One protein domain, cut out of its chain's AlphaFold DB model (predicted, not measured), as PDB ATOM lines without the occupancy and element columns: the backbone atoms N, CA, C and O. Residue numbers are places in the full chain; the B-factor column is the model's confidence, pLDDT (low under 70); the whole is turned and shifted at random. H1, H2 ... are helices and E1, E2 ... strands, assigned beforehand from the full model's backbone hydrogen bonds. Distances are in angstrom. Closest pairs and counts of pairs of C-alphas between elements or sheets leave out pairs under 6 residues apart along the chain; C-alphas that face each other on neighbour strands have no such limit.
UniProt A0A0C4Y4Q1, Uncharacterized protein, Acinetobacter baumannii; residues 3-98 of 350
ATOM      1  N   ASN A   3     -23.863 -22.007  21.635       52.28
ATOM      2  CA  ASN A   3     -22.652 -22.656  22.177       52.28
ATOM      3  C   ASN A   3     -21.925 -22.013  23.379       52.28
ATOM      4  O   ASN A   3     -21.090 -22.685  23.975       52.28
ATOM      5  N   ILE A   4     -22.160 -20.742  23.718       50.69
ATOM      6  CA  ILE A   4     -21.354 -20.045  24.740       50.69
ATOM      7  C   ILE A   4     -21.999 -20.123  26.131       50.69
ATOM      8  O   ILE A   4     -21.345 -20.502  27.102       50.69
ATOM      9  N   THR A   5     -23.294 -19.816  26.230       63.22
ATOM     10  CA  THR A   5     -24.040 -19.913  27.493       63.22
ATOM     11  C   THR A   5     -24.111 -21.363  27.971       63.22
ATOM     12  O   THR A   5     -23.945 -21.618  29.161       63.22
ATOM     13  N   ASP A   6     -24.247 -22.307  27.035       66.88
ATOM     14  CA  ASP A   6     -24.301 -23.745  27.314       66.88
ATOM     15  C   ASP A   6     -22.996 -24.247  27.971       66.88
ATOM     16  O   ASP A   6     -23.043 -25.037  28.909       66.88
ATOM     17  N   SER A   7     -21.831 -23.717  27.565       68.62
ATOM     18  CA  SER A   7     -20.524 -24.055  28.158       68.62
ATOM     19  C   SER A   7     -20.406 -23.607  29.622       68.62
ATOM     20  O   SER A   7     -19.915 -24.349  30.474       68.62
ATOM     21  N   ILE A   8     -20.909 -22.412  29.955       75.56
ATOM     22  CA  ILE A   8     -20.924 -21.901  31.338       75.56
ATOM     23  C   ILE A   8     -21.889 -22.708  32.209       75.56
ATOM     24  O   ILE A   8     -21.548 -23.055  33.339       75.56
ATOM     25  N   ILE A   9     -23.078 -23.007  31.681       75.38
ATOM     26  CA  ILE A   9     -24.107 -23.810  32.352       75.38
ATOM     27  C   ILE A   9     -23.545 -25.197  32.692       75.38
ATOM     28  O   ILE A   9     -23.587 -25.599  33.856       75.38
ATOM     29  N   GLN A  10     -22.914 -25.866  31.722       70.56
ATOM     30  CA  GLN A  10     -22.250 -27.155  31.931       70.56
ATOM     31  C   GLN A  10     -21.105 -27.064  32.946       70.56
ATOM     32  O   GLN A  10     -21.024 -27.888  33.854       70.56
ATOM     33  N   LYS A  11     -20.247 -26.039  32.850       69.75
ATOM     34  CA  LYS A  11     -19.118 -25.841  33.778       69.75
ATOM     35  C   LYS A  11     -19.569 -25.651  35.230       69.75
ATOM     36  O   LYS A  11     -18.850 -26.037  36.147       69.75
ATOM     37  N   LEU A  12     -20.738 -25.053  35.440       68.44
ATOM     38  CA  LEU A  12     -21.338 -24.854  36.761       68.44
ATOM     39  C   LEU A  12     -22.215 -26.037  37.215       68.44
ATOM     40  O   LEU A  12     -22.767 -25.994  38.317       68.44
ATOM     41  N   GLY A  13     -22.348 -27.087  36.396       69.50
ATOM     42  CA  GLY A  13     -23.195 -28.247  36.683       69.50
ATOM     43  C   GLY A  13     -24.683 -27.899  36.776       69.50
ATOM     44  O   GLY A  13     -25.408 -28.511  37.556       69.50
ATOM     45  N   LEU A  14     -25.124 -26.870  36.049       78.38
ATOM     46  CA  LEU A  14     -26.512 -26.428  36.020       78.38
ATOM     47  C   LEU A  14     -27.286 -27.182  34.936       78.38
ATOM     48  O   LEU A  14     -26.795 -27.365  33.828       78.38
ATOM     49  N   ILE A  15     -28.521 -27.552  35.250       80.12
ATOM     50  CA  ILE A  15     -29.502 -28.125  34.332       80.12
ATOM     51  C   ILE A  15     -30.506 -27.029  33.988       80.12
ATOM     52  O   ILE A  15     -31.064 -26.376  34.877       80.12
ATOM     53  N   THR A  16     -30.736 -26.804  32.699       83.00
ATOM     54  CA  THR A  16     -31.717 -25.822  32.229       83.00
ATOM     55  C   THR A  16     -33.138 -26.362  32.299       83.00
ATOM     56  O   THR A  16     -33.392 -27.563  32.246       83.00
ATOM     57  N   PHE A  17     -34.110 -25.455  32.333       79.94
ATOM     58  CA  PHE A  17     -35.523 -25.805  32.221       79.94
ATOM     59  C   PHE A  17     -35.873 -26.660  30.993       79.94
ATOM     60  O   PHE A  17     -36.679 -27.581  31.086       79.94
ATOM     61  N   GLU A  18     -35.259 -26.371  29.848       76.62
ATOM     62  CA  GLU A  18     -35.502 -27.085  28.592       76.62
ATOM     63  C   GLU A  18     -34.973 -28.523  28.635       76.62
ATOM     64  O   GLU A  18     -35.522 -29.405  27.979       76.62
ATOM     65  N   GLU A  19     -33.909 -28.772  29.400       73.00
ATOM     66  CA  GLU A  19     -33.387 -30.116  29.656       73.00
ATOM     67  C   GLU A  19     -34.277 -30.877  30.643       73.00
ATOM     68  O   GLU A  19     -34.574 -32.046  30.411       73.00
ATOM     69  N   LEU A  20     -34.790 -30.200  31.674       74.19
ATOM     70  CA  LEU A  20     -35.743 -30.774  32.632       74.19
ATOM     71  C   LEU A  20     -37.048 -31.230  31.963       74.19
ATOM     72  O   LEU A  20     -37.586 -32.281  32.304       74.19
ATOM     73  N   GLU A  21     -37.567 -30.457  31.005       71.50
ATOM     74  CA  GLU A  21     -38.819 -30.789  30.309       71.50
ATOM     75  C   GLU A  21     -38.697 -31.973  29.343       71.50
ATOM     76  O   GLU A  21     -39.716 -32.574  29.003       71.50
ATOM     77  N   LYS A  22     -37.481 -32.339  28.920       73.19
ATOM     78  CA  LYS A  22     -37.265 -33.498  28.040       73.19
ATOM     79  C   LYS A  22     -37.454 -34.839  28.752       73.19
ATOM     80  O   LYS A  22     -37.587 -35.842  28.072       73.19
ATOM     81  N   GLY A  23     -37.546 -34.849  30.085       55.19
ATOM     82  CA  GLY A  23     -38.051 -35.986  30.863       55.19
ATOM     83  C   GLY A  23     -37.069 -37.132  31.117       55.19
ATOM     84  O   GLY A  23     -37.397 -38.012  31.902       55.19
ATOM     85  N   ASP A  24     -35.871 -37.098  30.531       54.66
ATOM     86  CA  ASP A  24     -34.890 -38.195  30.616       54.66
ATOM     87  C   ASP A  24     -33.870 -38.045  31.769       54.66
ATOM     88  O   ASP A  24     -32.959 -38.858  31.904       54.66
ATOM     89  N   LEU A  25     -33.982 -36.997  32.594       57.22
ATOM     90  CA  LEU A  25     -33.039 -36.701  33.681       57.22
ATOM     91  C   LEU A  25     -33.641 -37.059  35.046       57.22
ATOM     92  O   LEU A  25     -34.505 -36.344  35.561       57.22
ATOM     93  N   GLU A  26     -33.140 -38.129  35.665       57.50
ATOM     94  CA  GLU A  26     -33.341 -38.383  37.094       57.50
ATOM     95  C   GLU A  26     -32.473 -37.414  37.907       57.50
ATOM     96  O   GLU A  26     -31.268 -37.584  38.051       57.50
ATOM     97  N   ILE A  27     -33.095 -36.344  38.405       58.09
ATOM     98  CA  ILE A  27     -32.455 -35.333  39.275       58.09
ATOM     99  C   ILE A  27     -32.440 -35.799  40.730       58.09
ATOM    100  O   ILE A  27     -31.622 -35.343  41.520       58.09
ATOM    101  N   PHE A  28     -33.402 -36.660  41.070       52.12
ATOM    102  CA  PHE A  28     -33.571 -37.224  42.392       52.12
ATOM    103  C   PHE A  28     -33.381 -38.731  42.312       52.12
ATOM    104  O   PHE A  28     -34.318 -39.464  41.997       52.12
ATOM    105  N   THR A  29     -32.173 -39.177  42.617       48.94
ATOM    106  CA  THR A  29     -31.933 -40.507  43.169       48.94
ATOM    107  C   THR A  29     -31.976 -40.404  44.700       48.94
ATOM    108  O   THR A  29     -32.068 -39.301  45.242       48.94
ATOM    109  N   ASN A  30     -32.078 -41.529  45.416       35.31
ATOM    110  CA  ASN A  30     -32.402 -41.556  46.852       35.31
ATOM    111  C   ASN A  30     -31.701 -40.448  47.671       35.31
ATOM    112  O   ASN A  30     -30.498 -40.499  47.892       35.31
ATOM    113  N   PHE A  31     -32.510 -39.504  48.174       41.00
ATOM    114  CA  PHE A  31     -32.144 -38.395  49.070       41.00
ATOM    115  C   PHE A  31     -31.327 -37.235  48.473       41.00
ATOM    116  O   PHE A  31     -30.830 -36.393  49.227       41.00
ATOM    117  N   ASP A  32     -31.273 -37.108  47.146       57.72
ATOM    118  CA  ASP A  32     -30.767 -35.898  46.494       57.72
ATOM    119  C   ASP A  32     -31.599 -34.660  46.882       57.72
ATOM    120  O   ASP A  32     -32.826 -34.688  46.993       57.72
ATOM    121  N   THR A  33     -30.920 -33.530  47.061       61.50
ATOM    122  CA  THR A  33     -31.558 -32.206  47.091       61.50
ATOM    123  C   THR A  33     -31.132 -31.459  45.838       61.50
ATOM    124  O   THR A  33     -30.099 -31.776  45.245       61.50
ATOM    125  N   CYS A  34     -31.866 -30.433  45.424       75.56
ATOM    126  CA  CYS A  34     -31.400 -29.560  44.355       75.56
ATOM    127  C   CYS A  34     -31.568 -28.085  44.706       75.56
ATOM    128  O   CYS A  34     -32.537 -27.678  45.355       75.56
ATOM    129  N   LYS A  35     -30.633 -27.266  44.231       83.25
ATOM    130  CA  LYS A  35     -30.739 -25.810  44.265       83.25
ATOM    131  C   LYS A  35     -31.469 -25.338  43.020       83.25
ATOM    132  O   LYS A  35     -31.012 -25.564  41.902       83.25
ATOM    133  N   VAL A  36     -32.570 -24.633  43.219       84.50
ATOM    134  CA  VAL A  36     -33.304 -23.932  42.171       84.50
ATOM    135  C   VAL A  36     -32.831 -22.488  42.119       84.50
ATOM    136  O   VAL A  36     -32.873 -21.767  43.116       84.50
ATOM    137  N   ILE A  37     -32.404 -22.052  40.941       85.50
ATOM    138  CA  ILE A  37     -31.954 -20.689  40.678       85.50
ATOM    139  C   ILE A  37     -32.863 -20.076  39.623       85.50
ATOM    140  O   ILE A  37     -33.049 -20.634  38.544       85.50
ATOM    141  N   ILE A  38     -33.390 -18.889  39.922       85.62
ATOM    142  CA  ILE A  38     -34.156 -18.085  38.969       85.62
ATOM    143  C   ILE A  38     -33.424 -16.760  38.791       85.62
ATOM    144  O   ILE A  38     -33.363 -15.945  39.714       85.62
ATOM    145  N   LYS A  39     -32.846 -16.541  37.607       85.88
ATOM    146  CA  LYS A  39     -32.081 -15.324  37.303       85.88
ATOM    147  C   LYS A  39     -32.397 -14.807  35.909       85.88
ATOM    148  O   LYS A  39     -32.646 -15.565  34.979       85.88
ATOM    149  N   GLU A  40     -32.369 -13.489  35.769       84.44
ATOM    150  CA  GLU A  40     -32.441 -12.839  34.465       84.44
ATOM    151  C   GLU A  40     -31.078 -12.949  33.776       84.44
ATOM    152  O   GLU A  40     -30.065 -12.534  34.342       84.44
ATOM    153  N   ILE A  41     -31.056 -13.483  32.554       81.31
ATOM    154  CA  ILE A  41     -29.853 -13.540  31.717       81.31
ATOM    155  C   ILE A  41     -30.188 -12.914  30.375       81.31
ATOM    156  O   ILE A  41     -31.030 -13.420  29.633       81.31
ATOM    157  N   LYS A  42     -29.507 -11.811  30.061       79.50
ATOM    158  CA  LYS A  42     -29.693 -11.097  28.797       79.50
ATOM    159  C   LYS A  42     -28.726 -11.615  27.746       79.50
ATOM    160  O   LYS A  42     -27.531 -11.743  28.003       79.50
ATOM    161  N   LYS A  43     -29.224 -11.787  26.521       73.56
ATOM    162  CA  LYS A  43     -28.439 -12.252  25.359       73.56
ATOM    163  C   LYS A  43     -27.199 -11.415  25.029       73.56
ATOM    164  O   LYS A  43     -26.307 -11.909  24.356       73.56
ATOM    165  N   ASN A  44     -27.151 -10.152  25.451       79.88
ATOM    166  CA  ASN A  44     -26.037  -9.242  25.182       79.88
ATOM    167  C   ASN A  44     -24.997  -9.172  26.314       79.88
ATOM    168  O   ASN A  44     -24.124  -8.305  26.278       79.88
ATOM    169  N   TRP A  45     -25.104 -10.011  27.348       83.88
ATOM    170  CA  TRP A  45     -24.113 -10.058  28.423       83.88
ATOM    171  C   TRP A  45     -22.881 -10.872  28.027       83.88
ATOM    172  O   TRP A  45     -22.974 -11.830  27.267       83.88
ATOM    173  N   SER A  46     -21.721 -10.473  28.557       83.94
ATOM    174  CA  SER A  46     -20.473 -11.217  28.396       83.94
ATOM    175  C   SER A  46     -20.480 -12.503  29.223       83.94
ATOM    176  O   SER A  46     -21.131 -12.577  30.266       83.94
ATOM    177  N   GLU A  47     -19.691 -13.488  28.792       79.75
ATOM    178  CA  GLU A  47     -19.479 -14.754  29.506       79.75
ATOM    179  C   GLU A  47     -19.106 -14.551  30.974       79.75
ATOM    180  O   GLU A  47     -19.735 -15.119  31.860       79.75
ATOM    181  N   GLU A  48     -18.135 -13.680  31.243       81.56
ATOM    182  CA  GLU A  48     -17.668 -13.377  32.598       81.56
ATOM    183  C   GLU A  48     -18.799 -12.849  33.492       81.56
ATOM    184  O   GLU A  48     -18.928 -13.234  34.655       81.56
ATOM    185  N   LYS A  49     -19.676 -12.009  32.930       86.12
ATOM    186  CA  LYS A  49     -20.828 -11.470  33.653       86.12
ATOM    187  C   LYS A  49     -21.873 -12.547  33.929       86.12
ATOM    188  O   LYS A  49     -22.419 -12.584  35.030       86.12
ATOM    189  N   VAL A  50     -22.154 -13.407  32.950       84.62
ATOM    190  CA  VAL A  50     -23.090 -14.531  33.108       84.62
ATOM    191  C   VAL A  50     -22.568 -15.518  34.152       84.62
ATOM    192  O   VAL A  50     -23.309 -15.871  35.068       84.62
ATOM    193  N   PHE A  51     -21.288 -15.893  34.069       82.75
ATOM    194  CA  PHE A  51     -20.625 -16.762  35.038       82.75
ATOM    195  C   PHE A  51     -20.726 -16.188  36.449       82.75
ATOM    196  O   PHE A  51     -21.197 -16.879  37.344       82.75
ATOM    197  N   LYS A  52     -20.357 -14.914  36.643       82.88
ATOM    198  CA  LYS A  52     -20.408 -14.270  37.959       82.88
ATOM    199  C   LYS A  52     -21.815 -14.283  38.554       82.88
ATOM    200  O   LYS A  52     -21.979 -14.658  39.704       82.88
ATOM    201  N   ILE A  53     -22.838 -13.934  37.773       86.88
ATOM    202  CA  ILE A  53     -24.224 -13.899  38.263       86.88
ATOM    203  C   ILE A  53     -24.710 -15.287  38.680       86.88
ATOM    204  O   ILE A  53     -25.352 -15.417  39.720       86.88
ATOM    205  N   LEU A  54     -24.417 -16.315  37.883       85.06
ATOM    206  CA  LEU A  54     -24.807 -17.689  38.196       85.06
ATOM    207  C   LEU A  54     -24.008 -18.253  39.378       85.06
ATOM    208  O   LEU A  54     -24.582 -18.910  40.242       85.06
ATOM    209  N   PHE A  55     -22.713 -17.954  39.456       80.94
ATOM    210  CA  PHE A  55     -21.852 -18.352  40.564       80.94
ATOM    211  C   PHE A  55     -22.257 -17.679  41.884       80.94
ATOM    212  O   PHE A  55     -22.359 -18.348  42.909       80.94
ATOM    213  N   ASP A  56     -22.551 -16.378  41.868       78.62
ATOM    214  CA  ASP A  56     -23.052 -15.654  43.041       78.62
ATOM    215  C   ASP A  56     -24.424 -16.214  43.462       78.62
ATOM    216  O   ASP A  56     -24.676 -16.437  44.647       78.62
ATOM    217  N   ALA A  57     -25.296 -16.533  42.494       82.00
ATOM    218  CA  ALA A  57     -26.592 -17.149  42.767       82.00
ATOM    219  C   ALA A  57     -26.458 -18.510  43.459       82.00
ATOM    220  O   ALA A  57     -27.180 -18.770  44.413       82.00
ATOM    221  N   LEU A  58     -25.500 -19.341  43.038       72.50
ATOM    222  CA  LEU A  58     -25.201 -20.642  43.647       72.50
ATOM    223  C   LEU A  58     -24.737 -20.563  45.110       72.50
ATOM    224  O   LEU A  58     -24.850 -21.555  45.844       72.50
ATOM    225  N   ASN A  59     -24.232 -19.398  45.520       72.62
ATOM    226  CA  ASN A  59     -23.655 -19.139  46.836       72.62
ATOM    227  C   ASN A  59     -24.520 -18.237  47.734       72.62
ATOM    228  O   ASN A  59     -24.130 -17.984  48.872       72.62
ATOM    229  N   GLY A  60     -25.689 -17.769  47.276       70.19
ATOM    230  CA  GLY A  60     -26.530 -16.880  48.090       70.19
ATOM    231  C   GLY A  60     -28.003 -16.770  47.692       70.19
ATOM    232  O   GLY A  60     -28.857 -16.774  48.573       70.19
ATOM    233  N   ASP A  61     -28.321 -16.731  46.395       75.25
ATOM    234  CA  ASP A  61     -29.675 -16.432  45.894       75.25
ATOM    235  C   ASP A  61     -30.324 -17.643  45.204       75.25
ATOM    236  O   ASP A  61     -30.604 -17.621  43.999       75.25
ATOM    237  N   PHE A  62     -30.563 -18.708  45.961       83.38
ATOM    238  CA  PHE A  62     -31.189 -19.927  45.454       83.38
ATOM    239  C   PHE A  62     -32.249 -20.461  46.424       83.38
ATOM    240  O   PHE A  62     -32.314 -20.077  47.591       83.38
ATOM    241  N   ILE A  63     -33.095 -21.360  45.928       81.31
ATOM    242  CA  ILE A  63     -34.155 -22.025  46.689       81.31
ATOM    243  C   ILE A  63     -33.801 -23.508  46.795       81.31
ATOM    244  O   ILE A  63     -33.489 -24.136  45.788       81.31
ATOM    245  N   TYR A  64     -33.844 -24.080  47.997       77.44
ATOM    246  CA  TYR A  64     -33.668 -25.524  48.175       77.44
ATOM    247  C   TYR A  64     -34.957 -26.280  47.830       77.44
ATOM    248  O   TYR A  64     -36.041 -25.870  48.243       77.44
ATOM    249  N   CYS A  65     -34.824 -27.385  47.098       73.88
ATOM    250  CA  CYS A  65     -35.873 -28.384  46.893       73.88
ATOM    251  C   CYS A  65     -35.368 -29.744  47.375       73.88
ATOM    252  O   CYS A  65     -34.304 -30.196  46.952       73.88
ATOM    253  N   ASN A  66     -36.145 -30.391  48.238       70.00
ATOM    254  CA  ASN A  66     -35.792 -31.659  48.880       70.00
ATOM    255  C   ASN A  66     -36.533 -32.859  48.282       70.00
ATOM    256  O   ASN A  66     -36.373 -33.985  48.740       70.00
ATOM    257  N   SER A  67     -37.397 -32.625  47.296       67.81
ATOM    258  CA  SER A  67     -38.126 -33.688  46.620       67.81
ATOM    259  C   SER A  67     -38.507 -33.298  45.197       67.81
ATOM    260  O   SER A  67     -38.654 -32.118  44.862       67.81
ATOM    261  N   GLN A  68     -38.786 -34.316  44.383       76.88
ATOM    262  CA  GLN A  68     -39.350 -34.133  43.049       76.88
ATOM    263  C   GLN A  68     -40.687 -33.375  43.093       76.88
ATOM    264  O   GLN A  68     -40.982 -32.586  42.199       76.88
ATOM    265  N   GLN A  69     -41.501 -33.568  44.136       76.31
ATOM    266  CA  GLN A  69     -42.794 -32.890  44.287       76.31
ATOM    267  C   GLN A  69     -42.620 -31.384  44.528       76.31
ATOM    268  O   GLN A  69     -43.320 -30.581  43.909       76.31
ATOM    269  N   GLU A  70     -41.658 -30.996  45.371       77.56
ATOM    270  CA  GLU A  70     -41.299 -29.593  45.595       77.56
ATOM    271  C   GLU A  70     -40.762 -28.952  44.314       77.56
ATOM    272  O   GLU A  70     -41.244 -27.890  43.913       77.56
ATOM    273  N   LEU A  71     -39.841 -29.626  43.615       82.69
ATOM    274  CA  LEU A  71     -39.305 -29.127  42.350       82.69
ATOM    275  C   LEU A  71     -40.424 -28.908  41.317       82.69
ATOM    276  O   LEU A  71     -40.489 -27.853  40.684       82.69
ATOM    277  N   GLN A  72     -41.356 -29.857  41.187       81.50
ATOM    278  CA  GLN A  72     -42.513 -29.735  40.293       81.50
ATOM    279  C   GLN A  72     -43.447 -28.583  40.696       81.50
ATOM    280  O   GLN A  72     -43.974 -27.879  39.827       81.50
ATOM    281  N   ALA A  73     -43.632 -28.337  41.995       80.75
ATOM    282  CA  ALA A  73     -44.401 -27.195  42.483       80.75
ATOM    283  C   ALA A  73     -43.738 -25.859  42.102       80.75
ATOM    284  O   ALA A  73     -44.426 -24.959  41.608       80.75
ATOM    285  N   PHE A  74     -42.413 -25.746  42.235       83.06
ATOM    286  CA  PHE A  74     -41.660 -24.560  41.810       83.06
ATOM    287  C   PHE A  74     -41.672 -24.363  40.295       83.06
ATOM    288  O   PHE A  74     -41.898 -23.246  39.829       83.06
ATOM    289  N   ILE A  75     -41.518 -25.438  39.520       83.12
ATOM    290  CA  ILE A  75     -41.660 -25.418  38.058       83.12
ATOM    291  C   ILE A  75     -43.042 -24.884  37.667       83.12
ATOM    292  O   ILE A  75     -43.158 -23.994  36.819       83.12
ATOM    293  N   LYS A  76     -44.110 -25.384  38.300       83.12
ATOM    294  CA  LYS A  76     -45.485 -24.940  38.035       83.12
ATOM    295  C   LYS A  76     -45.698 -23.476  38.419       83.12
ATOM    296  O   LYS A  76     -46.332 -22.736  37.661       83.12
ATOM    297  N   TYR A  77     -45.163 -23.051  39.562       81.50
ATOM    298  CA  TYR A  77     -45.204 -21.657  39.998       81.50
ATOM    299  C   TYR A  77     -44.506 -20.745  38.984       81.50
ATOM    300  O   TYR A  77     -45.137 -19.816  38.481       81.50
ATOM    301  N   PHE A  78     -43.270 -21.074  38.596       81.94
ATOM    302  CA  PHE A  78     -42.486 -20.336  37.604       81.94
ATOM    303  C   PHE A  78     -43.196 -20.248  36.246       81.94
ATOM    304  O   PHE A  78     -43.324 -19.163  35.684       81.94
ATOM    305  N   LYS A  79     -43.756 -21.359  35.742       79.06
ATOM    306  CA  LYS A  79     -44.567 -21.370  34.506       79.06
ATOM    307  C   LYS A  79     -45.761 -20.413  34.583       79.06
ATOM    308  O   LYS A  79     -46.137 -19.818  33.575       79.06
ATOM    309  N   THR A  80     -46.388 -20.299  35.752       78.06
ATOM    310  CA  THR A  80     -47.596 -19.483  35.944       78.06
ATOM    311  C   THR A  80     -47.254 -18.000  36.044       78.06
ATOM    312  O   THR A  80     -47.892 -17.181  35.385       78.06
ATOM    313  N   THR A  81     -46.222 -17.647  36.812       70.75
ATOM    314  CA  THR A  81     -45.786 -16.257  36.989       70.75
ATOM    315  C   THR A  81     -45.149 -15.696  35.723       70.75
ATOM    316  O   THR A  81     -45.525 -14.604  35.304       70.75
ATOM    317  N   ASN A  82     -44.295 -16.464  35.043       69.44
ATOM    318  CA  ASN A  82     -43.615 -16.026  33.821       69.44
ATOM    319  C   ASN A  82     -44.593 -15.840  32.635       69.44
ATOM    320  O   ASN A  82     -44.396 -14.977  31.787       69.44
ATOM    321  N   LYS A  83     -45.724 -16.568  32.608       60.69
ATOM    322  CA  LYS A  83     -46.821 -16.331  31.642       60.69
ATOM    323  C   LYS A  83     -47.622 -15.054  31.915       60.69
ATOM    324  O   LYS A  83     -48.194 -14.494  30.984       60.69
ATOM    325  N   GLN A  84     -47.725 -14.625  33.173       56.62
ATOM    326  CA  GLN A  84     -48.501 -13.441  33.566       56.62
ATOM    327  C   GLN A  84     -47.675 -12.155  33.500       56.62
ATOM    328  O   GLN A  84     -48.208 -11.080  33.219       56.62
ATOM    329  N   SER A  85     -46.371 -12.246  33.748       52.50
ATOM    330  CA  SER A  85     -45.466 -11.115  33.656       52.50
ATOM    331  C   SER A  85     -44.856 -11.042  32.260       52.50
ATOM    332  O   SER A  85     -43.960 -11.805  31.935       52.50
ATOM    333  N   ASN A  86     -45.240 -10.044  31.463       51.06
ATOM    334  CA  ASN A  86     -44.531  -9.626  30.237       51.06
ATOM    335  C   ASN A  86     -43.096  -9.087  30.524       51.06
ATOM    336  O   ASN A  86     -42.593  -8.209  29.825       51.06
ATOM    337  N   LYS A  87     -42.454  -9.525  31.615       49.12
ATOM    338  CA  LYS A  87     -41.199  -8.998  32.151       49.12
ATOM    339  C   LYS A  87     -40.086 -10.022  31.996       49.12
ATOM    340  O   LYS A  87     -40.152 -11.050  32.647       49.12
ATOM    341  N   ALA A  88     -39.066  -9.598  31.243       52.44
ATOM    342  CA  ALA A  88     -37.668 -10.038  31.220       52.44
ATOM    343  C   ALA A  88     -37.399 -11.545  31.062       52.44
ATOM    344  O   ALA A  88     -38.059 -12.383  31.653       52.44
ATOM    345  N   GLU A  89     -36.375 -11.892  30.278       67.50
ATOM    346  CA  GLU A  89     -35.885 -13.264  30.082       67.50
ATOM    347  C   GLU A  89     -35.346 -13.837  31.417       67.50
ATOM    348  O   GLU A  89     -34.139 -13.865  31.658       67.50
ATOM    349  N   GLN A  90     -36.240 -14.217  32.335       75.94
ATOM    350  CA  GLN A  90     -35.915 -14.993  33.524       75.94
ATOM    351  C   GLN A  90     -35.731 -16.444  33.112       75.94
ATOM    352  O   GLN A  90     -36.590 -17.029  32.450       75.94
ATOM    353  N   HIS A  91     -34.615 -17.016  33.536       82.50
ATOM    354  CA  HIS A  91     -34.245 -18.396  33.278       82.50
ATOM    355  C   HIS A  91     -34.289 -19.183  34.579       82.50
ATOM    356  O   HIS A  91     -33.970 -18.653  35.648       82.50
ATOM    357  N   PHE A  92     -34.700 -20.441  34.464       85.44
ATOM    358  CA  PHE A  92     -34.803 -21.393  35.561       85.44
ATOM    359  C   PHE A  92     -33.699 -22.437  35.405       85.44
ATOM    360  O   PHE A  92     -33.612 -23.102  34.368       85.44
ATOM    361  N   PHE A  93     -32.871 -22.562  36.437       85.50
ATOM    362  CA  PHE A  93     -31.779 -23.522  36.505       85.50
ATOM    363  C   PHE A  93     -31.926 -24.393  37.742       85.50
ATOM    364  O   PHE A  93     -32.361 -23.927  38.797       85.50
ATOM    365  N   VAL A  94     -31.506 -25.644  37.613       82.31
ATOM    366  CA  VAL A  94     -31.410 -26.594  38.716       82.31
ATOM    367  C   VAL A  94     -29.970 -27.044  38.822       82.31
ATOM    368  O   VAL A  94     -29.407 -27.531  37.851       82.31
ATOM    369  N   GLN A  95     -29.367 -26.900  39.994       81.62
ATOM    370  CA  GLN A  95     -28.149 -27.625  40.316       81.62
ATOM    371  C   GLN A  95     -28.550 -28.805  41.196       81.62
ATOM    372  O   GLN A  95     -28.996 -28.562  42.322       81.62
ATOM    373  N   PRO A  96     -28.412 -30.061  40.739       70.25
ATOM    374  CA  PRO A  96     -28.399 -31.185  41.660       70.25
ATOM    375  C   PRO A  96     -27.316 -30.892  42.693       70.25
ATOM    376  O   PRO A  96     -26.146 -30.690  42.351       70.25
ATOM    377  N   THR A  97     -27.706 -30.760  43.954       61.88
ATOM    378  CA  THR A  97     -26.709 -30.679  45.009       61.88
ATOM    379  C   THR A  97     -26.205 -32.090  45.170       61.88
ATOM    380  O   THR A  97     -26.953 -32.961  45.601       61.88
ATOM    381  N   LYS A  98     -24.933 -32.306  44.816       51.91
ATOM    382  CA  LYS A  98     -24.230 -33.492  45.292       51.91
ATOM    383  C   LYS A  98     -24.457 -33.571  46.803       51.91
ATOM    384  O   LYS A  98     -24.489 -32.511  47.451       51.91
TER     385      LYS A  98
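AT A GLANCE: This is residues 3 to 98 of the 350 residues of an uncharacterized protein of Acinetobacter baumannii (UniProt A0A0C4Y4Q1). A small antiparallel sheet of three strands, E2, E1 and E3, stands between two helices, with the long H4 running along one face and H3 slanting over the opposite face. H1 packs on residues 47 to 51 of H3, the short H2 grazes the sheet, and residues 21 to 32 make a long stretch with no named element. The printed part has 96 residues, with four named helices and three named strands in the order H1 H2 E1 H3 E2 H4 E3; the strand order in the sheet is E2 E1 E3, and the class is mixed, helices and strands. The whole is compact, with a radius of gyration of the C-alphas of 13.2 A, and rounded, with spans of 38 by 32 by 26 A.

IN THESE COORDINATES: H1, residues 3 to 11, begins at C-alpha 3 (-22.652, -22.656, 22.177) and is 12.5 A long. H2 is residues 17 to 20. E1, residues 33 to 40, measures 23.1 A, and H3, residues 47 to 59, measures 18.4 A. E2 is residues 63 to 65. H4, residues 68 to 84, is 24.5 A long and begins at C-alpha 68 (-39.350, -34.133, 43.049). E3, residues 90 to 97, is 21.5 A long and ends at C-alpha 97 (-26.709, -30.679, 45.009).

HOW THE PARTS SIT: E1 is the inner strand. E1 and E3 are antiparallel at 158 degrees, with N 37 and O 93 2.8 A apart, within hydrogen-bond range. E2 and E1 are antiparallel at 145 degrees, with N 36 and O 63 at 2.8 A, also within range. Residues 15 to 16 pair antiparallel with residues 93 to 94 of E3. H4 is on the sheet at a height of 9.9 A, over E1 and only just over E3, with 3 of its C-alphas falling there; it runs along the strands, at 3 degrees to E1 on the local plane. Its closest C-alphas to E2 are those of Leu 71 and Cys 65, 5.7 A apart. E2, H4 and E3 form a split strand-helix-strand unit, two strands running the same way with E1 between them, and its crossover is right-handed. H3 is on the opposite face at a height of 9.9 A, over E1 and slantwise to the strands, at 43 degrees to E1 on the local plane; its closest C-alphas to E1 are those of Ala 57 and Ile 37, 6.8 A apart. H1 is not on the sheet. With residues 47 to 51 alone, H3 touches H1, the closest C-alphas being those of Phe 51 and Ile 8 at 6.3 A; they run the same way at a shallow tilt of 29 degrees. H2 only grazes the sheet with residues 17 to 20. H3 and H4 are apart. Every O i to N i+4 pair is within hydrogen-bond range in H3 and H4, and 4 of 5 in H1; H2 is too short for such a pair.

THE WHOLE: The C-alphas of Asn 30 and Asn 44, the two farthest apart, are separated by 39.4 A. The printed part has no cut. The link from H2 to E1, 12 residues, is long. The mean pLDDT of the printed part is 72.7, and 30 residues are under 70, among them residues 3 to 7, 23 to 33 and 82 to 89.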